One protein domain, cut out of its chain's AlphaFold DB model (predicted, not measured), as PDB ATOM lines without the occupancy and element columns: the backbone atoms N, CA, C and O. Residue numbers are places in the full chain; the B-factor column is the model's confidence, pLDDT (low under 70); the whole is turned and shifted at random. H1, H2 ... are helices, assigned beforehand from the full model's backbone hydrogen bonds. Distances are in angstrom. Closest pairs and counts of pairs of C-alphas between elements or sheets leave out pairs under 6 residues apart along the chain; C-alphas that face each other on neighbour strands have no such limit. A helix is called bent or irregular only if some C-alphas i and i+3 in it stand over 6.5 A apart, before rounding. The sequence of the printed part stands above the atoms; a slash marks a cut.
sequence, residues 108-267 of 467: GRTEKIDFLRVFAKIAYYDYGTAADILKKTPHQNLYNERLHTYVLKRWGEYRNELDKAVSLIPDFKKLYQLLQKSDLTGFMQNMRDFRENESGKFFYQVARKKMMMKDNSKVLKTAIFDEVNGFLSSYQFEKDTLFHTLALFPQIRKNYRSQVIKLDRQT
ATOM      1  N   GLY A 108       6.351  13.746 -21.438       62.41
ATOM      2  CA  GLY A 108       5.999  13.419 -20.072       62.41
ATOM      3  C   GLY A 108       4.995  12.268 -19.974       62.41
ATOM      4  O   GLY A 108       4.499  11.686 -20.946       62.41
ATOM      5  N   ARG A 109       4.708  11.882 -18.730       66.62
ATOM      6  CA  ARG A 109       3.731  10.827 -18.428       66.62
ATOM      7  C   ARG A 109       2.326  11.211 -18.908       66.62
ATOM      8  O   ARG A 109       1.578  10.330 -19.325       66.62
ATOM      9  N   THR A 110       1.989  12.496 -18.859       73.44
ATOM     10  CA  THR A 110       0.672  13.035 -19.215       73.44
ATOM     11  C   THR A 110       0.379  12.859 -20.701       73.44
ATOM     12  O   THR A 110      -0.644  12.289 -21.060       73.44
ATOM     13  N   GLU A 111       1.321  13.207 -21.569       73.69
ATOM     14  CA  GLU A 111       1.164  13.122 -23.019       73.69
ATOM     15  C   GLU A 111       1.066  11.669 -23.493       73.69
ATOM     16  O   GLU A 111       0.264  11.334 -24.364       73.69
ATOM     17  N   LYS A 112       1.831  10.763 -22.873       75.12
ATOM     18  CA  LYS A 112       1.734   9.316 -23.141       75.12
ATOM     19  C   LYS A 112       0.349   8.772 -22.783       75.12
ATOM     20  O   LYS A 112      -0.202   7.945 -23.511       75.12
ATOM     21  N   ILE A 113      -0.218   9.242 -21.670       78.94
ATOM     22  CA  ILE A 113      -1.587   8.910 -21.258       78.94
ATOM     23  C   ILE A 113      -2.595   9.499 -22.248       78.94
ATOM     24  O   ILE A 113      -3.555   8.815 -22.601       78.94
ATOM     25  N   ASP A 114      -2.378  10.716 -22.736       85.12
ATOM     26  CA  ASP A 114      -3.280  11.353 -23.692       85.12
ATOM     27  C   ASP A 114      -3.270  10.653 -25.055       85.12
ATOM     28  O   ASP A 114      -4.344  10.410 -25.603       85.12
ATOM     29  N   PHE A 115      -2.126  10.171 -25.549       85.94
ATOM     30  CA  PHE A 115      -2.100   9.321 -26.748       85.94
ATOM     31  C   PHE A 115      -2.854   8.001 -26.549       85.94
ATOM     32  O   PHE A 115      -3.640   7.599 -27.408       85.94
ATOM     33  N   LEU A 116      -2.687   7.338 -25.400       84.56
ATOM     34  CA  LEU A 116      -3.478   6.149 -25.057       84.56
ATOM     35  C   LEU A 116      -4.979   6.458 -25.012       84.56
ATOM     36  O   LEU A 116      -5.788   5.664 -25.496       84.56
ATOM     37  N   ARG A 117      -5.359   7.616 -24.461       88.75
ATOM     38  CA  ARG A 117      -6.749   8.085 -24.449       88.75
ATOM     39  C   ARG A 117      -7.256   8.345 -25.858       88.75
ATOM     40  O   ARG A 117      -8.371   7.938 -26.150       88.75
ATOM     41  N   VAL A 118      -6.456   8.942 -26.738       93.06
ATOM     42  CA  VAL A 118      -6.809   9.144 -28.150       93.06
ATOM     43  C   VAL A 118      -7.115   7.807 -28.815       93.06
ATOM     44  O   VAL A 118      -8.212   7.644 -29.343       93.06
ATOM     45  N   PHE A 119      -6.227   6.814 -28.726       93.88
ATOM     46  CA  PHE A 119      -6.492   5.496 -29.317       93.88
ATOM     47  C   PHE A 119      -7.687   4.783 -28.677       93.88
ATOM     48  O   PHE A 119      -8.461   4.141 -29.385       93.88
ATOM     49  N   ALA A 120      -7.906   4.942 -27.369       92.50
ATOM     50  CA  ALA A 120      -9.115   4.444 -26.719       92.50
ATOM     51  C   ALA A 120     -10.374   5.115 -27.287       92.50
ATOM     52  O   ALA A 120     -11.345   4.436 -27.610       92.50
ATOM     53  N   LYS A 121     -10.357   6.437 -27.468       94.62
ATOM     54  CA  LYS A 121     -11.464   7.195 -28.057       94.62
ATOM     55  C   LYS A 121     -11.740   6.779 -29.500       94.62
ATOM     56  O   LYS A 121     -12.895   6.527 -29.832       94.62
ATOM     57  N   ILE A 122     -10.700   6.588 -30.310       94.50
ATOM     58  CA  ILE A 122     -10.808   6.031 -31.668       94.50
ATOM     59  C   ILE A 122     -11.433   4.628 -31.630       94.50
ATOM     60  O   ILE A 122     -12.375   4.368 -32.374       94.50
ATOM     61  N   ALA A 123     -10.980   3.748 -30.731       92.00
ATOM     62  CA  ALA A 123     -11.533   2.399 -30.589       92.00
ATOM     63  C   ALA A 123     -13.031   2.413 -30.217       92.00
ATOM     64  O   ALA A 123     -13.791   1.549 -30.661       92.00
ATOM     65  N   TYR A 124     -13.462   3.425 -29.457       91.00
ATOM     66  CA  TYR A 124     -14.863   3.723 -29.141       91.00
ATOM     67  C   TYR A 124     -15.595   4.542 -30.221       91.00
ATOM     68  O   TYR A 124     -16.729   4.957 -29.977       91.00
ATOM     69  N   TYR A 125     -15.019   4.770 -31.404       91.25
ATOM     70  CA  TYR A 125     -15.603   5.605 -32.467       91.25
ATOM     71  C   TYR A 125     -15.970   7.030 -31.994       91.25
ATOM     72  O   TYR A 125     -16.889   7.660 -32.513       91.25
ATOM     73  N   ASP A 126     -15.281   7.535 -30.970       89.75
ATOM     74  CA  ASP A 126     -15.448   8.869 -30.381       89.75
ATOM     75  C   ASP A 126     -14.351   9.800 -30.917       89.75
ATOM     76  O   ASP A 126     -13.441  10.244 -30.212       89.75
ATOM     77  N   TYR A 127     -14.402  10.035 -32.227       91.31
ATOM     78  CA  TYR A 127     -13.368  10.785 -32.938       91.31
ATOM     79  C   TYR A 127     -13.368  12.279 -32.596       91.31
ATOM     80  O   TYR A 127     -12.319  12.910 -32.669       91.31
ATOM     81  N   GLY A 128     -14.516  12.836 -32.187       86.25
ATOM     82  CA  GLY A 128     -14.617  14.221 -31.719       86.25
ATOM     83  C   GLY A 128     -13.763  14.448 -30.474       86.25
ATOM     84  O   GLY A 128     -12.864  15.287 -30.484       86.25
ATOM     85  N   THR A 129     -13.945  13.610 -29.447       90.06
ATOM     86  CA  THR A 129     -13.121  13.698 -28.234       90.06
ATOM     87  C   THR A 129     -11.655  13.367 -28.519       90.06
ATOM     88  O   THR A 129     -10.765  13.989 -27.944       90.06
ATOM     89  N   ALA A 130     -11.377  12.414 -29.419       91.88
ATOM     90  CA  ALA A 130     -10.008  12.120 -29.847       91.88
ATOM     91  C   ALA A 130      -9.328  13.355 -30.468       91.88
ATOM     92  O   ALA A 130      -8.205  13.690 -30.092       91.88
ATOM     93  N   ALA A 131     -10.016  14.064 -31.366       87.62
ATOM     94  CA  ALA A 131      -9.507  15.283 -31.990       87.62
ATOM     95  C   ALA A 131      -9.305  16.413 -30.967       87.62
ATOM     96  O   ALA A 131      -8.292  17.107 -31.019       87.62
ATOM     97  N   ASP A 132     -10.214  16.572 -30.003       88.00
ATOM     98  CA  ASP A 132     -10.091  17.602 -28.965       88.00
ATOM     99  C   ASP A 132      -8.918  17.351 -28.008       88.00
ATOM    100  O   ASP A 132      -8.260  18.304 -27.586       88.00
ATOM    101  N   ILE A 133      -8.612  16.086 -27.694       88.88
ATOM    102  CA  ILE A 133      -7.400  15.729 -26.938       88.88
ATOM    103  C   ILE A 133      -6.149  16.085 -27.756       88.88
ATOM    104  O   ILE A 133      -5.222  16.704 -27.231       88.88
ATOM    105  N   LEU A 134      -6.134  15.762 -29.052       85.19
ATOM    106  CA  LEU A 134      -4.990  16.047 -29.928       85.19
ATOM    107  C   LEU A 134      -4.748  17.547 -30.131       85.19
ATOM    108  O   LEU A 134      -3.594  17.957 -30.163       85.19
ATOM    109  N   LYS A 135      -5.803  18.371 -30.193       81.75
ATOM    110  CA  LYS A 135      -5.691  19.843 -30.260       81.75
ATOM    111  C   LYS A 135      -5.047  20.458 -29.016       81.75
ATOM    112  O   LYS A 135      -4.402  21.496 -29.105       81.75
ATOM    113  N   LYS A 136      -5.262  19.848 -27.847       80.19
ATOM    114  CA  LYS A 136      -4.691  20.302 -26.564       80.19
ATOM    115  C   LYS A 136      -3.271  19.781 -26.339       80.19
ATOM    116  O   LYS A 136      -2.567  20.292 -25.475       80.19
ATOM    117  N   THR A 137      -2.854  18.781 -27.113       71.44
ATOM    118  CA  THR A 137      -1.499  18.230 -27.074       71.44
ATOM    119  C   THR A 137      -0.616  19.068 -28.009       71.44
ATOM    120  O   THR A 137      -0.957  19.191 -29.185       71.44
ATOM    121  N   PRO A 138       0.499  19.667 -27.552       61.88
ATOM    122  CA  PRO A 138       1.276  20.606 -28.364       61.88
ATOM    123  C   PRO A 138       1.699  20.018 -29.726       61.88
ATOM    124  O   PRO A 138       2.233  18.911 -29.818       61.88
ATOM    125  N   HIS A 139       1.464  20.776 -30.803       55.34
ATOM    126  CA  HIS A 139       1.682  20.385 -32.207       55.34
ATOM    127  C   HIS A 139       3.153  20.408 -32.666       55.34
ATOM    128  O   HIS A 139       3.437  20.518 -33.853       55.34
ATOM    129  N   GLN A 140       4.118  20.312 -31.754       56.78
ATOM    130  CA  GLN A 140       5.528  20.513 -32.105       56.78
ATOM    131  C   GLN A 140       6.207  19.293 -32.748       56.78
ATOM    132  O   GLN A 140       7.390  19.374 -33.072       56.78
ATOM    133  N   ASN A 141       5.499  18.176 -32.972       65.62
ATOM    134  CA  ASN A 141       6.077  17.036 -33.680       65.62
ATOM    135  C   ASN A 141       5.182  16.433 -34.773       65.62
ATOM    136  O   ASN A 141       3.952  16.426 -34.708       65.62
ATOM    137  N   LEU A 142       5.870  15.864 -35.763       69.44
ATOM    138  CA  LEU A 142       5.299  15.195 -36.929       69.44
ATOM    139  C   LEU A 142       4.337  14.057 -36.540       69.44
ATOM    140  O   LEU A 142       3.329  13.845 -37.204       69.44
ATOM    141  N   TYR A 143       4.603  13.344 -35.440       77.06
ATOM    142  CA  TYR A 143       3.746  12.250 -34.975       77.06
ATOM    143  C   TYR A 143       2.331  12.722 -34.620       77.06
ATOM    144  O   TYR A 143       1.362  12.106 -35.058       77.06
ATOM    145  N   ASN A 144       2.201  13.815 -33.862       77.25
ATOM    146  CA  ASN A 144       0.900  14.349 -33.463       77.25
ATOM    147  C   ASN A 144       0.104  14.834 -34.689       77.25
ATOM    148  O   ASN A 144      -1.083  14.548 -34.814       77.25
ATOM    149  N   GLU A 145       0.769  15.474 -35.654       79.50
ATOM    150  CA  GLU A 145       0.155  15.872 -36.928       79.50
ATOM    151  C   GLU A 145      -0.355  14.660 -37.730       79.50
ATOM    152  O   GLU A 145      -1.488  14.652 -38.228       79.50
ATOM    153  N   ARG A 146       0.451  13.593 -37.821       83.44
ATOM    154  CA  ARG A 146       0.053  12.340 -38.477       83.44
ATOM    155  C   ARG A 146      -1.097  11.656 -37.749       83.44
ATOM    156  O   ARG A 146      -2.036  11.199 -38.398       83.44
ATOM    157  N   LEU A 147      -1.069  11.615 -36.419       87.38
ATOM    158  CA  LEU A 147      -2.144  11.041 -35.613       87.38
ATOM    159  C   LEU A 147      -3.442  11.844 -35.760       87.38
ATOM    160  O   LEU A 147      -4.508  11.257 -35.927       87.38
ATOM    161  N   HIS A 148      -3.358  13.172 -35.799       86.00
ATOM    162  CA  HIS A 148      -4.503  14.038 -36.068       86.00
ATOM    163  C   HIS A 148      -5.081  13.793 -37.467       86.00
ATOM    164  O   HIS A 148      -6.289  13.606 -37.619       86.00
ATOM    165  N   THR A 149      -4.224  13.683 -38.485       87.06
ATOM    166  CA  THR A 149      -4.636  13.332 -39.855       87.06
ATOM    167  C   THR A 149      -5.327  11.968 -39.906       87.06
ATOM    168  O   THR A 149      -6.364  11.812 -40.556       87.06
ATOM    169  N   TYR A 150      -4.795  10.983 -39.184       90.88
ATOM    170  CA  TYR A 150      -5.392   9.657 -39.069       90.88
ATOM    171  C   TYR A 150      -6.788   9.709 -38.436       90.88
ATOM    172  O   TYR A 150      -7.727   9.129 -38.981       90.88
ATOM    173  N   VAL A 151      -6.958  10.452 -37.337       89.50
ATOM    174  CA  VAL A 151      -8.266  10.644 -36.688       89.50
ATOM    175  C   VAL A 151      -9.273  11.278 -37.644       89.50
ATOM    176  O   VAL A 151     -10.398  10.790 -37.747       89.50
ATOM    177  N   LEU A 152      -8.877  12.317 -38.385       87.69
ATOM    178  CA  LEU A 152      -9.757  12.984 -39.350       87.69
ATOM    179  C   LEU A 152     -10.183  12.056 -40.490       87.69
ATOM    180  O   LEU A 152     -11.351  12.064 -40.883       87.69
ATOM    181  N   LYS A 153      -9.269  11.219 -40.991       90.44
ATOM    182  CA  LYS A 153      -9.601  10.216 -42.009       90.44
ATOM    183  C   LYS A 153     -10.655   9.233 -41.492       90.44
ATOM    184  O   LYS A 153     -11.663   9.012 -42.159       90.44
ATOM    185  N   ARG A 154     -10.456   8.692 -40.286       89.94
ATOM    186  CA  ARG A 154     -11.406   7.757 -39.657       89.94
ATOM    187  C   ARG A 154     -12.762   8.407 -39.381       89.94
ATOM    188  O   ARG A 154     -13.795   7.770 -39.561       89.94
ATOM    189  N   TRP A 155     -12.769   9.683 -39.001       91.44
ATOM    190  CA  TRP A 155     -14.001  10.454 -38.847       91.44
ATOM    191  C   TRP A 155     -14.769  10.596 -40.163       91.44
ATOM    192  O   TRP A 155     -15.984  10.416 -40.179       91.44
ATOM    193  N   GLY A 156     -14.071  10.872 -41.270       88.19
ATOM    194  CA  GLY A 156     -14.678  10.929 -42.602       88.19
ATOM    195  C   GLY A 156     -15.319   9.601 -43.012       88.19
ATOM    196  O   GLY A 156     -16.465   9.586 -43.455       88.19
ATOM    197  N   GLU A 157     -14.619   8.484 -42.792       88.75
ATOM    198  CA  GLU A 157     -15.144   7.130 -43.036       88.75
ATOM    199  C   GLU A 157     -16.421   6.866 -42.218       88.75
ATOM    200  O   GLU A 157     -17.434   6.429 -42.763       88.75
ATOM    201  N   TYR A 158     -16.404   7.200 -40.925       90.56
ATOM    202  CA  TYR A 158     -17.558   7.038 -40.040       90.56
ATOM    203  C   TYR A 158     -18.751   7.917 -40.442       90.56
ATOM    204  O   TYR A 158     -19.893   7.460 -40.417       90.56
ATOM    205  N   ARG A 159     -18.502   9.175 -40.830       89.38
ATOM    206  CA  ARG A 159     -19.553  10.105 -41.265       89.38
ATOM    207  C   ARG A 159     -20.246   9.621 -42.534       89.38
ATOM    208  O   ARG A 159     -21.465   9.687 -42.608       89.38
ATOM    209  N   ASN A 160     -19.491   9.082 -43.487       91.38
ATOM    210  CA  ASN A 160     -20.073   8.521 -44.702       91.38
ATOM    211  C   ASN A 160     -21.044   7.373 -44.386       91.38
ATOM    212  O   ASN A 160     -22.119   7.303 -44.976       91.38
ATOM    213  N   GLU A 161     -20.705   6.496 -43.435       91.06
ATOM    214  CA  GLU A 161     -21.627   5.442 -42.993       91.06
ATOM    215  C   GLU A 161     -22.835   5.997 -42.233       91.06
ATOM    216  O   GLU A 161     -23.950   5.502 -42.399       91.06
ATOM    217  N   LEU A 162     -22.646   7.057 -41.441       91.56
ATOM    218  CA  LEU A 162     -23.742   7.753 -40.769       91.56
ATOM    219  C   LEU A 162     -24.748   8.327 -41.776       91.56
ATOM    220  O   LEU A 162     -25.949   8.119 -41.622       91.56
ATOM    221  N   ASP A 163     -24.265   9.018 -42.806       91.88
ATOM    222  CA  ASP A 163     -25.113   9.664 -43.812       91.88
ATOM    223  C   ASP A 163     -25.916   8.622 -44.615       91.88
ATOM    224  O   ASP A 163     -27.109   8.817 -44.860       91.88
ATOM    225  N   LYS A 164     -25.309   7.469 -44.936       92.06
ATOM    226  CA  LYS A 164     -26.015   6.317 -45.530       92.06
ATOM    227  C   LYS A 164     -27.072   5.733 -44.593       92.06
ATOM    228  O   LYS A 164     -28.180   5.425 -45.021       92.06
ATOM    229  N   ALA A 165     -26.760   5.573 -43.310       90.56
ATOM    230  CA  ALA A 165     -27.720   5.037 -42.347       90.56
ATOM    231  C   ALA A 165     -28.935   5.965 -42.178       90.56
ATOM    232  O   ALA A 165     -30.062   5.486 -42.098       90.56
ATOM    233  N   VAL A 166     -28.721   7.286 -42.190       92.44
ATOM    234  CA  VAL A 166     -29.800   8.287 -42.122       92.44
ATOM    235  C   VAL A 166     -30.757   8.192 -43.312       92.44
ATOM    236  O   VAL A 166     -31.947   8.439 -43.131       92.44
ATOM    237  N   SER A 167     -30.269   7.861 -44.510       89.38
ATOM    238  CA  SER A 167     -31.123   7.743 -45.698       89.38
ATOM    239  C   SER A 167     -31.826   6.389 -45.813       89.38
ATOM    240  O   SER A 167     -32.906   6.321 -46.393       89.38
ATOM    241  N   LEU A 168     -31.235   5.321 -45.268       88.81
ATOM    242  CA  LEU A 168     -31.722   3.950 -45.450       88.81
ATOM    243  C   LEU A 168     -32.563   3.417 -44.285       88.81
ATOM    244  O   LEU A 168     -33.331   2.478 -44.482       88.81
ATOM    245  N   ILE A 169     -32.406   3.963 -43.078       90.19
ATOM    246  CA  ILE A 169     -33.063   3.450 -41.872       90.19
ATOM    247  C   ILE A 169     -34.087   4.480 -41.368       90.19
ATOM    248  O   ILE A 169     -33.710   5.605 -41.018       90.19
ATOM    249  N   PRO A 170     -35.381   4.115 -41.289       89.06
ATOM    250  CA  PRO A 170     -36.417   4.984 -40.737       89.06
ATOM    251  C   PRO A 170     -36.081   5.443 -39.315       89.06
ATOM    252  O   PRO A 170     -35.583   4.669 -38.501       89.06
ATOM    253  N   ASP A 171     -36.334   6.723 -39.020       89.56
ATOM    254  CA  ASP A 171     -36.091   7.338 -37.706       89.56
ATOM    255  C   ASP A 171     -34.660   7.164 -37.148       89.56
ATOM    256  O   ASP A 171     -34.415   7.390 -35.957       89.56
ATOM    257  N   PHE A 172     -33.669   6.853 -37.995       91.62
ATOM    258  CA  PHE A 172     -32.302   6.569 -37.549       91.62
ATOM    259  C   PHE A 172     -31.694   7.685 -36.699       91.62
ATOM    260  O   PHE A 172     -30.973   7.407 -35.748       91.62
ATOM    261  N   LYS A 173     -32.024   8.956 -36.964       90.00
ATOM    262  CA  LYS A 173     -31.568  10.085 -36.134       90.00
ATOM    263  C   LYS A 173     -32.008   9.957 -34.671       90.00
ATOM    264  O   LYS A 173     -31.214  10.264 -33.787       90.00
ATOM    265  N   LYS A 174     -33.236   9.496 -34.405       89.50
ATOM    266  CA  LYS A 174     -33.746   9.267 -33.040       89.50
ATOM    267  C   LYS A 174     -33.071   8.051 -32.411       89.50
ATOM    268  O   LYS A 174     -32.641   8.121 -31.265       89.50
ATOM    269  N   LEU A 175     -32.896   6.972 -33.177       89.69
ATOM    270  CA  LEU A 175     -32.175   5.782 -32.717       89.69
ATOM    271  C   LEU A 175     -30.723   6.116 -32.358       89.69
ATOM    272  O   LEU A 175     -30.245   5.768 -31.283       89.69
ATOM    273  N   TYR A 176     -30.027   6.862 -33.211       90.31
ATOM    274  CA  TYR A 176     -28.637   7.259 -33.010       90.31
ATOM    275  C   TYR A 176     -28.427   8.085 -31.729       90.31
ATOM    276  O   TYR A 176     -27.368   7.987 -31.108       90.31
ATOM    277  N   GLN A 177     -29.437   8.826 -31.259       90.25
ATOM    278  CA  GLN A 177     -29.371   9.506 -29.959       90.25
ATOM    279  C   GLN A 177     -29.230   8.522 -28.787       90.25
ATOM    280  O   GLN A 177     -28.553   8.851 -27.814       90.25
ATOM    281  N   LEU A 178     -29.802   7.316 -28.872       89.25
ATOM    282  CA  LEU A 178     -29.612   6.264 -27.862       89.25
ATOM    283  C   LEU A 178     -28.144   5.822 -27.820       89.25
ATOM    284  O   LEU A 178     -27.536   5.761 -26.749       89.25
ATOM    285  N   LEU A 179     -27.536   5.622 -28.996       87.50
ATOM    286  CA  LEU A 179     -26.116   5.288 -29.120       87.50
ATOM    287  C   LEU A 179     -25.218   6.397 -28.545       87.50
ATOM    288  O   LEU A 179     -24.248   6.100 -27.845       87.50
ATOM    289  N   GLN A 180     -25.543   7.669 -28.805       85.81
ATOM    290  CA  GLN A 180     -24.824   8.823 -28.249       85.81
ATOM    291  C   GLN A 180     -24.959   8.915 -26.724       85.81
ATOM    292  O   GLN A 180     -23.972   9.174 -26.037       85.81
ATOM    293  N   LYS A 181     -26.149   8.630 -26.183       87.81
ATOM    294  CA  LYS A 181     -26.425   8.578 -24.737       87.81
ATOM    295  C   LYS A 181     -25.891   7.317 -24.055       87.81
ATOM    296  O   LYS A 181     -26.107   7.138 -22.862       87.81
ATOM    297  N   SER A 182     -25.155   6.461 -24.774       83.62
ATOM    298  CA  SER A 182     -24.618   5.197 -24.257       83.62
ATOM    299  C   SER A 182     -25.671   4.157 -23.841       83.62
ATOM    300  O   SER A 182     -25.304   3.182 -23.183       83.62
ATOM    301  N   ASP A 183     -26.926   4.295 -24.278       90.50
ATOM    302  CA  ASP A 183     -27.951   3.252 -24.157       90.50
ATOM    303  C   ASP A 183     -27.790   2.233 -25.297       90.50
ATOM    304  O   ASP A 183     -28.465   2.255 -26.330       90.50
ATOM    305  N   LEU A 184     -26.785   1.369 -25.134       91.56
ATOM    306  CA  LEU A 184     -26.369   0.412 -26.160       91.56
ATOM    307  C   LEU A 184     -27.395  -0.709 -26.347       91.56
ATOM    308  O   LEU A 184     -27.598  -1.162 -27.471       91.56
ATOM    309  N   THR A 185     -28.054  -1.133 -25.267       90.00
ATOM    310  CA  THR A 185     -29.050  -2.210 -25.294       90.00
ATOM    311  C   THR A 185     -30.305  -1.767 -26.037       90.00
ATOM    312  O   THR A 185     -30.720  -2.461 -26.969       90.00
ATOM    313  N   GLY A 186     -30.850  -0.589 -25.704       89.19
ATOM    314  CA  GLY A 186     -32.000  -0.020 -26.408       89.19
ATOM    315  C   GLY A 186     -31.693   0.251 -27.882       89.19
ATOM    316  O   GLY A 186     -32.487  -0.080 -28.762       89.19
ATOM    317  N   PHE A 187     -30.496   0.759 -28.191       92.38
ATOM    318  CA  PHE A 187     -30.064   0.926 -29.579       92.38
ATOM    319  C   PHE A 187     -29.998  -0.407 -30.342       92.38
ATOM    320  O   PHE A 187     -30.521  -0.520 -31.449       92.38
ATOM    321  N   MET A 188     -29.376  -1.438 -29.763       91.56
ATOM    322  CA  MET A 188     -29.206  -2.740 -30.418       91.56
ATOM    323  C   MET A 188     -30.526  -3.477 -30.650       91.56
ATOM    324  O   MET A 188     -30.651  -4.157 -31.671       91.56
ATOM    325  N   GLN A 189     -31.485  -3.365 -29.726       91.12
ATOM    326  CA  GLN A 189     -32.820  -3.942 -29.895       91.12
ATOM    327  C   GLN A 189     -33.515  -3.341 -31.120       91.12
ATOM    328  O   GLN A 189     -33.941  -4.089 -31.994       91.12
ATOM    329  N   ASN A 190     -33.513  -2.012 -31.238       89.12
ATOM    330  CA  ASN A 190     -34.141  -1.306 -32.357       89.12
ATOM    331  C   ASN A 190     -33.395  -1.483 -33.694       89.12
ATOM    332  O   ASN A 190     -33.996  -1.436 -34.759       89.12
ATOM    333  N   MET A 191     -32.081  -1.718 -33.659       89.44
ATOM    334  CA  MET A 191     -31.263  -1.948 -34.860       89.44
ATOM    335  C   MET A 191     -31.252  -3.408 -35.334       89.44
ATOM    336  O   MET A 191     -30.562  -3.734 -36.303       89.44
ATOM    337  N   ARG A 192     -31.962  -4.314 -34.650       84.88
ATOM    338  CA  ARG A 192     -31.940  -5.755 -34.946       84.88
ATOM    339  C   ARG A 192     -32.423  -6.069 -36.359       84.88
ATOM    340  O   ARG A 192     -31.779  -6.877 -37.029       84.88
ATOM    341  N   ASP A 193     -33.478  -5.402 -36.795       85.00
ATOM    342  CA  ASP A 193     -34.146  -5.695 -38.067       85.00
ATOM    343  C   ASP A 193     -33.411  -5.074 -39.264       85.00
ATOM    344  O   ASP A 193     -33.606  -5.469 -40.406       85.00
ATOM    345  N   PHE A 194     -32.464  -4.166 -39.001       85.69
ATOM    346  CA  PHE A 194     -31.646  -3.504 -40.021       85.69
ATOM    347  C   PHE A 194     -30.251  -4.126 -40.175       85.69
ATOM    348  O   PHE A 194     -29.379  -3.545 -40.818       85.69
ATOM    349  N   ARG A 195     -30.003  -5.312 -39.599       79.62
ATOM    350  CA  ARG A 195     -28.702  -6.006 -39.713       79.62
ATOM    351  C   ARG A 195     -28.386  -6.510 -41.120       79.62
ATOM    352  O   ARG A 195     -27.227  -6.823 -41.383       79.62
ATOM    353  N   GLU A 196     -29.388  -6.628 -41.985       81.25
ATOM    354  CA  GLU A 196     -29.188  -7.026 -43.383       81.25
ATOM    355  C   GLU A 196     -28.729  -5.852 -44.263       81.25
ATOM    356  O   GLU A 196     -28.090  -6.064 -45.288       81.25
ATOM    357  N   ASN A 197     -28.951  -4.609 -43.820       87.00
ATOM    358  CA  ASN A 197     -28.396  -3.410 -44.444       87.00
ATOM    359  C   ASN A 197     -26.928  -3.214 -44.019       87.00
ATOM    360  O   ASN A 197     -26.617  -3.326 -42.835       87.00
ATOM    361  N   GLU A 198     -26.024  -2.875 -44.946       87.50
ATOM    362  CA  GLU A 198     -24.595  -2.691 -44.640       87.50
ATOM    363  C   GLU A 198     -24.332  -1.651 -43.537       87.50
ATOM    364  O   GLU A 198     -23.613  -1.944 -42.576       87.50
ATOM    365  N   SER A 199     -24.953  -0.471 -43.611       86.81
ATOM    366  CA  SER A 199     -24.775   0.580 -42.602       86.81
ATOM    367  C   SER A 199     -25.494   0.227 -41.294       86.81
ATOM    368  O   SER A 199     -24.970   0.470 -40.205       86.81
ATOM    369  N   GLY A 200     -26.651  -0.439 -41.366       88.62
ATOM    370  CA  GLY A 200     -27.345  -0.945 -40.176       88.62
ATOM    371  C   GLY A 200     -26.531  -2.005 -39.422       88.62
ATOM    372  O   GLY A 200     -26.343  -1.917 -38.203       88.62
ATOM    373  N   LYS A 201     -25.943  -2.949 -40.161       91.12
ATOM    374  CA  LYS A 201     -24.987  -3.948 -39.667       91.12
ATOM    375  C   LYS A 201     -23.766  -3.292 -39.034       91.12
ATOM    376  O   LYS A 201     -23.364  -3.708 -37.946       91.12
ATOM    377  N   PHE A 202     -23.202  -2.270 -39.678       92.50
ATOM    378  CA  PHE A 202     -22.061  -1.517 -39.162       92.50
ATOM    379  C   PHE A 202     -22.365  -0.915 -37.784       92.50
ATOM    380  O   PHE A 202     -21.676  -1.229 -36.810       92.50
ATOM    381  N   PHE A 203     -23.436  -0.128 -37.646       92.69
ATOM    382  CA  PHE A 203     -23.761   0.521 -36.370       92.69
ATOM    383  C   PHE A 203     -24.192  -0.464 -35.278       92.69
ATOM    384  O   PHE A 203     -23.842  -0.276 -34.109       92.69
ATOM    385  N   TYR A 204     -24.879  -1.551 -35.638       91.81
ATOM    386  CA  TYR A 204     -25.174  -2.636 -34.701       91.81
ATOM    387  C   TYR A 204     -23.882  -3.261 -34.138       91.81
ATOM    388  O   TYR A 204     -23.762  -3.492 -32.931       91.81
ATOM    389  N   GLN A 205     -22.879  -3.501 -34.991       91.31
ATOM    390  CA  GLN A 205     -21.573  -4.010 -34.562       91.31
ATOM    391  C   GLN A 205     -20.801  -2.997 -33.712       91.31
ATOM    392  O   GLN A 205     -20.189  -3.396 -32.717       91.31
ATOM    393  N   VAL A 206     -20.871  -1.704 -34.043       91.94
ATOM    394  CA  VAL A 206     -20.291  -0.627 -33.227       91.94
ATOM    395  C   VAL A 206     -20.857  -0.678 -31.808       91.94
ATOM    396  O   VAL A 206     -20.083  -0.749 -30.852       91.94
ATOM    397  N   ALA A 207     -22.181  -0.710 -31.646       91.38
ATOM    398  CA  ALA A 207     -22.821  -0.759 -30.330       91.38
ATOM    399  C   ALA A 207     -22.417  -2.008 -29.528       91.38
ATOM    400  O   ALA A 207     -22.010  -1.898 -28.368       91.38
ATOM    401  N   ARG A 208     -22.415  -3.181 -30.174       91.19
ATOM    402  CA  ARG A 208     -21.980  -4.443 -29.559       91.19
ATOM    403  C   ARG A 208     -20.526  -4.383 -29.088       91.19
ATOM    404  O   ARG A 208     -20.230  -4.791 -27.967       91.19
ATOM    405  N   LYS A 209     -19.620  -3.860 -29.923       90.94
ATOM    406  CA  LYS A 209     -18.200  -3.699 -29.579       90.94
ATOM    407  C   LYS A 209     -18.042  -2.746 -28.393       90.94
ATOM    408  O   LYS A 209     -17.313  -3.071 -27.461       90.94
ATOM    409  N   LYS A 210     -18.748  -1.605 -28.385       91.94
ATOM    410  CA  LYS A 210     -18.720  -0.643 -27.264       91.94
ATOM    411  C   LYS A 210     -19.148  -1.285 -25.947       91.94
ATOM    412  O   LYS A 210     -18.502  -1.035 -24.935       91.94
ATOM    413  N   MET A 211     -20.186  -2.117 -25.970       90.56
ATOM    414  CA  MET A 211     -20.665  -2.838 -24.789       90.56
ATOM    415  C   MET A 211     -19.592  -3.806 -24.270       90.56
ATOM    416  O   MET A 211     -19.162  -3.694 -23.129       90.56
ATOM    417  N   MET A 212     -19.033  -4.645 -25.149       88.81
ATOM    418  CA  MET A 212     -17.950  -5.573 -24.787       88.81
ATOM    419  C   MET A 212     -16.707  -4.871 -24.224       88.81
ATOM    420  O   MET A 212     -16.054  -5.399 -23.329       88.81
ATOM    421  N   MET A 213     -16.354  -3.694 -24.748       90.31
ATOM    422  CA  MET A 213     -15.203  -2.928 -24.263       90.31
ATOM    423  C   MET A 213     -15.448  -2.281 -22.892       90.31
ATOM    424  O   MET A 213     -14.487  -2.143 -22.134       90.31
ATOM    425  N   LYS A 214     -16.696  -1.910 -22.562       86.19
ATOM    426  CA  LYS A 214     -17.062  -1.392 -21.231       86.19
ATOM    427  C   LYS A 214     -16.918  -2.468 -20.156       86.19
ATOM    428  O   LYS A 214     -16.353  -2.196 -19.102       86.19
ATOM    429  N   ASP A 215     -17.356  -3.684 -20.466       86.31
ATOM    430  CA  ASP A 215     -17.414  -4.777 -19.491       86.31
ATOM    431  C   ASP A 215     -16.100  -5.572 -19.411       86.31
ATOM    432  O   ASP A 215     -15.856  -6.299 -18.449       86.31
ATOM    433  N   ASN A 216     -15.222  -5.450 -20.418       87.31
ATOM    434  CA  ASN A 216     -14.001  -6.242 -20.505       87.31
ATOM    435  C   ASN A 216     -12.774  -5.419 -20.925       87.31
ATOM    436  O   ASN A 216     -12.522  -5.142 -22.103       87.31
ATOM    437  N   SER A 217     -11.920  -5.132 -19.939       83.06
ATOM    438  CA  SER A 217     -10.673  -4.383 -20.133       83.06
ATOM    439  C   SER A 217      -9.681  -5.057 -21.093       83.06
ATOM    440  O   SER A 217      -8.879  -4.365 -21.724       83.06
ATOM    441  N   LYS A 218      -9.728  -6.389 -21.258       87.50
ATOM    442  CA  LYS A 218      -8.894  -7.114 -22.233       87.50
ATOM    443  C   LYS A 218      -9.331  -6.797 -23.662       87.50
ATOM    444  O   LYS A 218      -8.477  -6.527 -24.500       87.50
ATOM    445  N   VAL A 219     -10.640  -6.776 -23.915       86.69
ATOM    446  CA  VAL A 219     -11.207  -6.444 -25.234       86.69
ATOM    447  C   VAL A 219     -10.872  -5.004 -25.607       86.69
ATOM    448  O   VAL A 219     -10.442  -4.750 -26.731       86.69
ATOM    449  N   LEU A 220     -10.978  -4.073 -24.652       88.25
ATOM    450  CA  LEU A 220     -10.562  -2.686 -24.857       88.25
ATOM    451  C   LEU A 220      -9.073  -2.578 -25.217       88.25
ATOM    452  O   LEU A 220      -8.728  -1.893 -26.176       88.25
ATOM    453  N   LYS A 221      -8.187  -3.275 -24.492       85.81
ATOM    454  CA  LYS A 221      -6.747  -3.284 -24.804       85.81
ATOM    455  C   LYS A 221      -6.477  -3.803 -26.215       85.81
ATOM    456  O   LYS A 221      -5.718  -3.170 -26.940       85.81
ATOM    457  N   THR A 222      -7.101  -4.910 -26.614       88.81
ATOM    458  CA  THR A 222      -6.966  -5.452 -27.975       88.81
ATOM    459  C   THR A 222      -7.432  -4.444 -29.021       88.81
ATOM    460  O   THR A 222      -6.676  -4.140 -29.935       88.81
ATOM    461  N   ALA A 223      -8.610  -3.843 -28.835       88.50
ATOM    462  CA  ALA A 223      -9.132  -2.847 -29.766       88.50
ATOM    463  C   ALA A 223      -8.215  -1.616 -29.889       88.50
ATOM    464  O   ALA A 223      -8.003  -1.124 -30.991       88.50
ATOM    465  N   ILE A 224      -7.634  -1.145 -28.781       90.00
ATOM    466  CA  ILE A 224      -6.639  -0.063 -28.795       90.00
ATOM    467  C   ILE A 224      -5.412  -0.471 -29.616       90.00
ATOM    468  O   ILE A 224      -4.953   0.304 -30.452       90.00
ATOM    469  N   PHE A 225      -4.882  -1.680 -29.410       88.69
ATOM    470  CA  PHE A 225      -3.724  -2.158 -30.167       88.69
ATOM    471  C   PHE A 225      -4.013  -2.311 -31.661       88.69
ATOM    472  O   PHE A 225      -3.135  -2.016 -32.474       88.69
ATOM    473  N   ASP A 226      -5.222  -2.722 -32.030       90.50
ATOM    474  CA  ASP A 226      -5.634  -2.806 -33.430       90.50
ATOM    475  C   ASP A 226      -5.644  -1.421 -34.092       90.50
ATOM    476  O   ASP A 226      -5.130  -1.274 -35.202       90.50
ATOM    477  N   GLU A 227      -6.126  -0.381 -33.399       92.81
ATOM    478  CA  GLU A 227      -6.064   0.997 -33.909       92.81
ATOM    479  C   GLU A 227      -4.619   1.509 -34.024       92.81
ATOM    480  O   GLU A 227      -4.270   2.155 -35.013       92.81
ATOM    481  N   VAL A 228      -3.744   1.177 -33.069       88.81
ATOM    482  CA  VAL A 228      -2.311   1.523 -33.149       88.81
ATOM    483  C   VAL A 228      -1.643   0.836 -34.351       88.81
ATOM    484  O   VAL A 228      -0.873   1.469 -35.077       88.81
ATOM    485  N   ASN A 229      -1.949  -0.438 -34.612       86.94
ATOM    486  CA  ASN A 229      -1.450  -1.148 -35.795       86.94
ATOM    487  C   ASN A 229      -2.013  -0.555 -37.097       86.94
ATOM    488  O   ASN A 229      -1.280  -0.394 -38.073       86.94
ATOM    489  N   GLY A 230      -3.297  -0.185 -37.113       87.88
ATOM    490  CA  GLY A 230      -3.930   0.503 -38.239       87.88
ATOM    491  C   GLY A 230      -3.252   1.839 -38.555       87.88
ATOM    492  O   GLY A 230      -2.933   2.117 -39.716       87.88
ATOM    493  N   PHE A 231      -2.947   2.625 -37.523       89.44
ATOM    494  CA  PHE A 231      -2.156   3.846 -37.645       89.44
ATOM    495  C   PHE A 231      -0.774   3.563 -38.249       89.44
ATOM    496  O   PHE A 231      -0.410   4.162 -39.261       89.44
ATOM    497  N   LEU A 232      -0.037   2.591 -37.708       82.69
ATOM    498  CA  LEU A 232       1.285   2.229 -38.223       82.69
ATOM    499  C   LEU A 232       1.263   1.760 -39.671       82.69
ATOM    500  O   LEU A 232       2.123   2.160 -40.446       82.69
ATOM    501  N   SER A 233       0.286   0.944 -40.059       83.38
ATOM    502  CA  SER A 233       0.163   0.470 -41.442       83.38
ATOM    503  C   SER A 233      -0.012   1.623 -42.438       83.38
ATOM    504  O   SER A 233       0.555   1.582 -43.530       83.38
ATOM    505  N   SER A 234      -0.712   2.689 -42.032       82.81
ATOM    506  CA  SER A 234      -0.949   3.880 -42.860       82.81
ATOM    507  C   SER A 234       0.325   4.698 -43.102       82.81
ATOM    508  O   SER A 234       0.404   5.413 -44.098       82.81
ATOM    509  N   TYR A 235       1.325   4.566 -42.226       77.06
ATOM    510  CA  TYR A 235       2.566   5.349 -42.247       77.06
ATOM    511  C   TYR A 235       3.826   4.479 -42.126       77.06
ATOM    512  O   TYR A 235       4.876   4.957 -41.712       77.06
ATOM    513  N   GLN A 236       3.760   3.198 -42.500       67.75
ATOM    514  CA  GLN A 236       4.827   2.218 -42.234       67.75
ATOM    515  C   GLN A 236       6.186   2.557 -42.874       67.75
ATOM    516  O   GLN A 236       7.222   2.056 -42.443       67.75
ATOM    517  N   PHE A 237       6.186   3.395 -43.913       63.50
ATOM    518  CA  PHE A 237       7.398   3.855 -44.594       63.50
ATOM    519  C   PHE A 237       7.979   5.137 -43.979       63.50
ATOM    520  O   PHE A 237       9.108   5.511 -44.293       63.50
ATOM    521  N   GLU A 238       7.241   5.798 -43.084       62.38
ATOM    522  CA  GLU A 238       7.702   6.969 -42.350       62.38
ATOM    523  C   GLU A 238       8.438   6.519 -41.093       62.38
ATOM    524  O   GLU A 238       7.842   6.175 -40.068       62.38
ATOM    525  N   LYS A 239       9.769   6.516 -41.185       60.41
ATOM    526  CA  LYS A 239      10.649   6.036 -40.120       60.41
ATOM    527  C   LYS A 239      10.336   6.677 -38.761       60.41
ATOM    528  O   LYS A 239      10.314   5.963 -37.761       60.41
ATOM    529  N   ASP A 240      10.102   7.985 -38.717       58.53
ATOM    530  CA  ASP A 240       9.907   8.706 -37.454       58.53
ATOM    531  C   ASP A 240       8.583   8.332 -36.794       58.53
ATOM    532  O   ASP A 240       8.551   8.054 -35.596       58.53
ATOM    533  N   THR A 241       7.513   8.225 -37.581       67.00
ATOM    534  CA  THR A 241       6.203   7.754 -37.126       67.00
ATOM    535  C   THR A 241       6.296   6.324 -36.594       67.00
ATOM    536  O   THR A 241       5.813   6.035 -35.495       67.00
ATOM    537  N   LEU A 242       6.988   5.437 -37.316       66.88
ATOM    538  CA  LEU A 242       7.217   4.056 -36.894       66.88
ATOM    539  C   LEU A 242       8.019   3.989 -35.584       66.88
ATOM    540  O   LEU A 242       7.599   3.328 -34.636       66.88
ATOM    541  N   PHE A 243       9.138   4.707 -35.499       65.56
ATOM    542  CA  PHE A 243      10.000   4.734 -34.318       65.56
ATOM    543  C   PHE A 243       9.271   5.259 -33.072       65.56
ATOM    544  O   PHE A 243       9.280   4.594 -32.034       65.56
ATOM    545  N   HIS A 244       8.593   6.407 -33.173       67.94
ATOM    546  CA  HIS A 244       7.886   7.015 -32.040       67.94
ATOM    547  C   HIS A 244       6.736   6.135 -31.549       67.94
ATOM    548  O   HIS A 244       6.589   5.925 -30.346       67.94
ATOM    549  N   THR A 245       5.959   5.553 -32.463       71.94
ATOM    550  CA  THR A 245       4.860   4.656 -32.080       71.94
ATOM    551  C   THR A 245       5.381   3.408 -31.372       71.94
ATOM    552  O   THR A 245       4.833   3.004 -30.351       71.94
ATOM    553  N   LEU A 246       6.466   2.805 -31.869       69.69
ATOM    554  CA  LEU A 246       7.075   1.632 -31.237       69.69
ATOM    555  C   LEU A 246       7.661   1.939 -29.856       69.69
ATOM    556  O   LEU A 246       7.657   1.069 -28.987       69.69
ATOM    557  N   ALA A 247       8.144   3.161 -29.640       67.62
ATOM    558  CA  ALA A 247       8.626   3.607 -28.340       67.62
ATOM    559  C   ALA A 247       7.482   3.873 -27.345       67.62
ATOM    560  O   ALA A 247       7.598   3.512 -26.174       67.62
ATOM    561  N   LEU A 248       6.366   4.457 -27.798       67.50
ATOM    562  CA  LEU A 248       5.162   4.660 -26.980       67.50
ATOM    563  C   LEU A 248       4.451   3.338 -26.654       67.50
ATOM    564  O   LEU A 248       3.902   3.175 -25.564       67.50
ATOM    565  N   PHE A 249       4.499   2.375 -27.575       72.25
ATOM    566  CA  PHE A 249       3.815   1.090 -27.470       72.25
ATOM    567  C   PHE A 249       4.798  -0.071 -27.706       72.25
ATOM    568  O   PHE A 249       4.707  -0.776 -28.706       72.25
ATOM    569  N   PRO A 250       5.724  -0.365 -26.777       64.81
ATOM    570  CA  PRO A 250       6.768  -1.379 -26.990       64.81
ATOM    571  C   PRO A 250       6.221  -2.791 -27.254       64.81
ATOM    572  O   PRO A 250       6.899  -3.638 -27.835       64.81
ATOM    573  N   GLN A 251       4.971  -3.046 -26.866       69.12
ATOM    574  CA  GLN A 251       4.317  -4.348 -26.975       69.12
ATOM    575  C   GLN A 251       4.069  -4.769 -28.433       69.12
ATOM    576  O   GLN A 251       4.047  -5.963 -28.730       69.12
ATOM    577  N   ILE A 252       3.973  -3.811 -29.362       70.00
ATOM    578  CA  ILE A 252       3.788  -4.077 -30.799       70.00
ATOM    579  C   ILE A 252       5.109  -4.254 -31.567       70.00
ATOM    580  O   ILE A 252       5.095  -4.621 -32.744       70.00
ATOM    581  N   ARG A 253       6.271  -4.099 -30.911       62.53
ATOM    582  CA  ARG A 253       7.606  -4.254 -31.527       62.53
ATOM    583  C   ARG A 253       7.810  -5.608 -32.208       62.53
ATOM    584  O   ARG A 253       8.539  -5.686 -33.193       62.53
ATOM    585  N   LYS A 254       7.156  -6.669 -31.723       65.88
ATOM    586  CA  LYS A 254       7.238  -8.017 -32.313       65.88
ATOM    587  C   LYS A 254       6.712  -8.060 -33.756       65.88
ATOM    588  O   LYS A 254       7.341  -8.709 -34.587       65.88
ATOM    589  N   ASN A 255       5.643  -7.324 -34.064       66.06
ATOM    590  CA  ASN A 255       5.012  -7.317 -35.391       66.06
ATOM    591  C   ASN A 255       5.845  -6.556 -36.429       66.06
ATOM    592  O   ASN A 255       5.835  -6.886 -37.609       66.06
ATOM    593  N   TYR A 256       6.630  -5.584 -35.969       61.97
ATOM    594  CA  TYR A 256       7.495  -4.755 -36.806       61.97
ATOM    595  C   TYR A 256       8.972  -5.154 -36.674       61.97
ATOM    596  O   TYR A 256       9.860  -4.425 -37.111       61.97
ATOM    597  N   ARG A 257       9.264  -6.332 -36.096       55.88
ATOM    598  CA  ARG A 257      10.619  -6.769 -35.721       55.88
ATOM    599  C   ARG A 257      11.602  -6.772 -36.888       55.88
ATOM    600  O   ARG A 257      12.747  -6.397 -36.691       55.88
ATOM    601  N   SER A 258      11.198  -7.178 -38.089       55.31
ATOM    602  CA  SER A 258      12.081  -7.188 -39.270       55.31
ATOM    603  C   SER A 258      12.478  -5.776 -39.717       55.31
ATOM    604  O   SER A 258      13.621  -5.544 -40.104       55.31
ATOM    605  N   GLN A 259      11.558  -4.820 -39.609       57.06
ATOM    606  CA  GLN A 259      11.778  -3.412 -39.936       57.06
ATOM    607  C   GLN A 259      12.567  -2.717 -38.828       57.06
ATOM    608  O   GLN A 259      13.500  -1.982 -39.118       57.06
ATOM    609  N   VAL A 260      12.281  -3.051 -37.570       49.06
ATOM    610  CA  VAL A 260      13.085  -2.688 -36.399       49.06
ATOM    611  C   VAL A 260      14.504  -3.209 -36.544       49.06
ATOM    612  O   VAL A 260      15.419  -2.437 -36.365       49.06
ATOM    613  N   ILE A 261      14.720  -4.464 -36.939       46.19
ATOM    614  CA  ILE A 261      16.059  -5.014 -37.187       46.19
ATOM    615  C   ILE A 261      16.727  -4.296 -38.361       46.19
ATOM    616  O   ILE A 261      17.923  -4.057 -38.315       46.19
ATOM    617  N   LYS A 262      15.990  -3.934 -39.415       49.12
ATOM    618  CA  LYS A 262      16.533  -3.160 -40.540       49.12
ATOM    619  C   LYS A 262      16.944  -1.743 -40.118       49.12
ATOM    620  O   LYS A 262      17.962  -1.256 -40.592       49.12
ATOM    621  N   LEU A 263      16.187  -1.119 -39.218       44.09
ATOM    622  CA  LEU A 263      16.451   0.205 -38.647       44.09
ATOM    623  C   LEU A 263      17.547   0.167 -37.562       44.09
ATOM    624  O   LEU A 263      18.404   1.043 -37.545       44.09
ATOM    625  N   ASP A 264      17.570  -0.880 -36.734       36.88
ATOM    626  CA  ASP A 264      18.567  -1.165 -35.692       36.88
ATOM    627  C   ASP A 264      19.906  -1.596 -36.322       36.88
ATOM    628  O   ASP A 264      20.961  -1.277 -35.794       36.88
ATOM    629  N   ARG A 265      19.902  -2.272 -37.483       37.50
ATOM    630  CA  ARG A 265      21.111  -2.568 -38.288       37.50
ATOM    631  C   ARG A 265      21.635  -1.356 -39.061       37.50
ATOM    632  O   ARG A 265      22.744  -1.402 -39.572       37.50
ATOM    633  N   GLN A 266      20.838  -0.294 -39.179       39.81
ATOM    634  CA  GLN A 266      21.281   1.017 -39.669       39.81
ATOM    635  C   GLN A 266      21.794   1.914 -38.531       39.81
ATOM    636  O   GLN A 266      22.238   3.032 -38.786       39.81
ATOM    637  N   THR A 267      21.731   1.445 -37.283       32.62
ATOM    638  CA  THR A 267      22.445   2.010 -36.137       32.62
ATOM    639  C   THR A 267      23.625   1.106 -35.795       32.62
ATOM    640  O   THR A 267      23.517  -0.114 -35.876       32.62
TER     641      THR A 267
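This is residues 108 to 267 of the 467 residues of an uncharacterized protein of Spirochaetae bacterium HGW-Spirochaetae-6 (UniProt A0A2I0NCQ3). A long helix, H3, makes a spine along the longest axis, with the H1 and H2 hairpin beside its first half and a cluster of H4, H5 and H6 at its far end. H6 and H7 meet in a V, H7 crosses H1, and H8 packs on H7 and makes a corner with the beginning of H3, at residues 142 to 146; H9 and the last helix, H10, follow at that end. The printed part has 160 residues with ten named helices, H1 to H10 in chain order, and no named strand; the class is all helix. It is only just compact, close to loose, with a radius of gyration of the C-alphas of 17.8 A, and only just elongated, spanning 59 by 29 by 27 A.

H3, residues 142 to 168, is the hub, touching four helices. H2, residues 127 to 136, touches residues 144 to 155 of H3 alone, closest at the C-alphas of Tyr 127 and Trp 155, 6.0 A; this hairpin has a shallow tilt of 25 degrees, opposite ways. H1, residues 109 to 123, forms a hairpin with H2, closest at the C-alphas of Val 118 and Ala 130, 4.7 A. H1, H2 and H3 form an up and down bundle, each running against the one before. H6, residues 198 to 215, touches H3 at a steep tilt of 56 degrees, closest at the C-alphas of Ala 165 and Ser 199, 5.3 A. H4, residues 172 to 180, only just touches H3, with 3 pairs of C-alphas within 8 A, only at the corner; the closest are Val 166 and Phe 172, 5.5 A. H5, residues 184 to 190, forms hairpins with H4 and with H6; its closest C-alphas are Phe 187 to Leu 178 and Leu 184 to Ala 207, each 5.6 A. H7, residues 217 to 234, touches H6 only at the corner, closest at the C-alphas of Leu 220 and Met 213, 4.7 A. H7 is about perpendicular to H1, at 89 degrees, and touches it, closest at the C-alphas of Ile 224 and Ala 120, 5.5 A. H8, residues 239 to 248, touches H3, about perpendicular at 85 degrees, closest at the C-alphas of Thr 241 and Tyr 143, 5.6 A. H7 and H8 form a hairpin, closest at the C-alphas of Leu 232 and Leu 242, 6.3 A. H9, residues 250 to 254, is close to H8 but not clearly touching. H10, residues 257 to 264, is near H8. Every O i to N i+4 pair is within hydrogen-bond range in H1, H2, H3, H5, H6, H7, H8 and H10; H4 has 3 of 5, and H9 0 of 1, beside 1 of 2 O i to N i+3 pairs.

H1 begins at C-alpha 109, (3.731, 10.827, -18.428), and measures 21.3 A. H3 measures 39.6 A and ends at C-alpha 168, (-31.722, 3.950, -45.450). H6 measures 26.2 A and H7 26.1 A. H9 is irregular: C-alphas 251 and 254 are 7.1 A apart. H10 ends at C-alpha 264, (18.567, -1.165, -35.692).

The C-alphas farthest apart, those of Pro 170 and Thr 267, are 59.1 A apart. The printed part has no cut, and no link is long. Its mean pLDDT is 81.0; 36 residues are under 70, among them 138 to 142, 236 to 244 and 253 to 267.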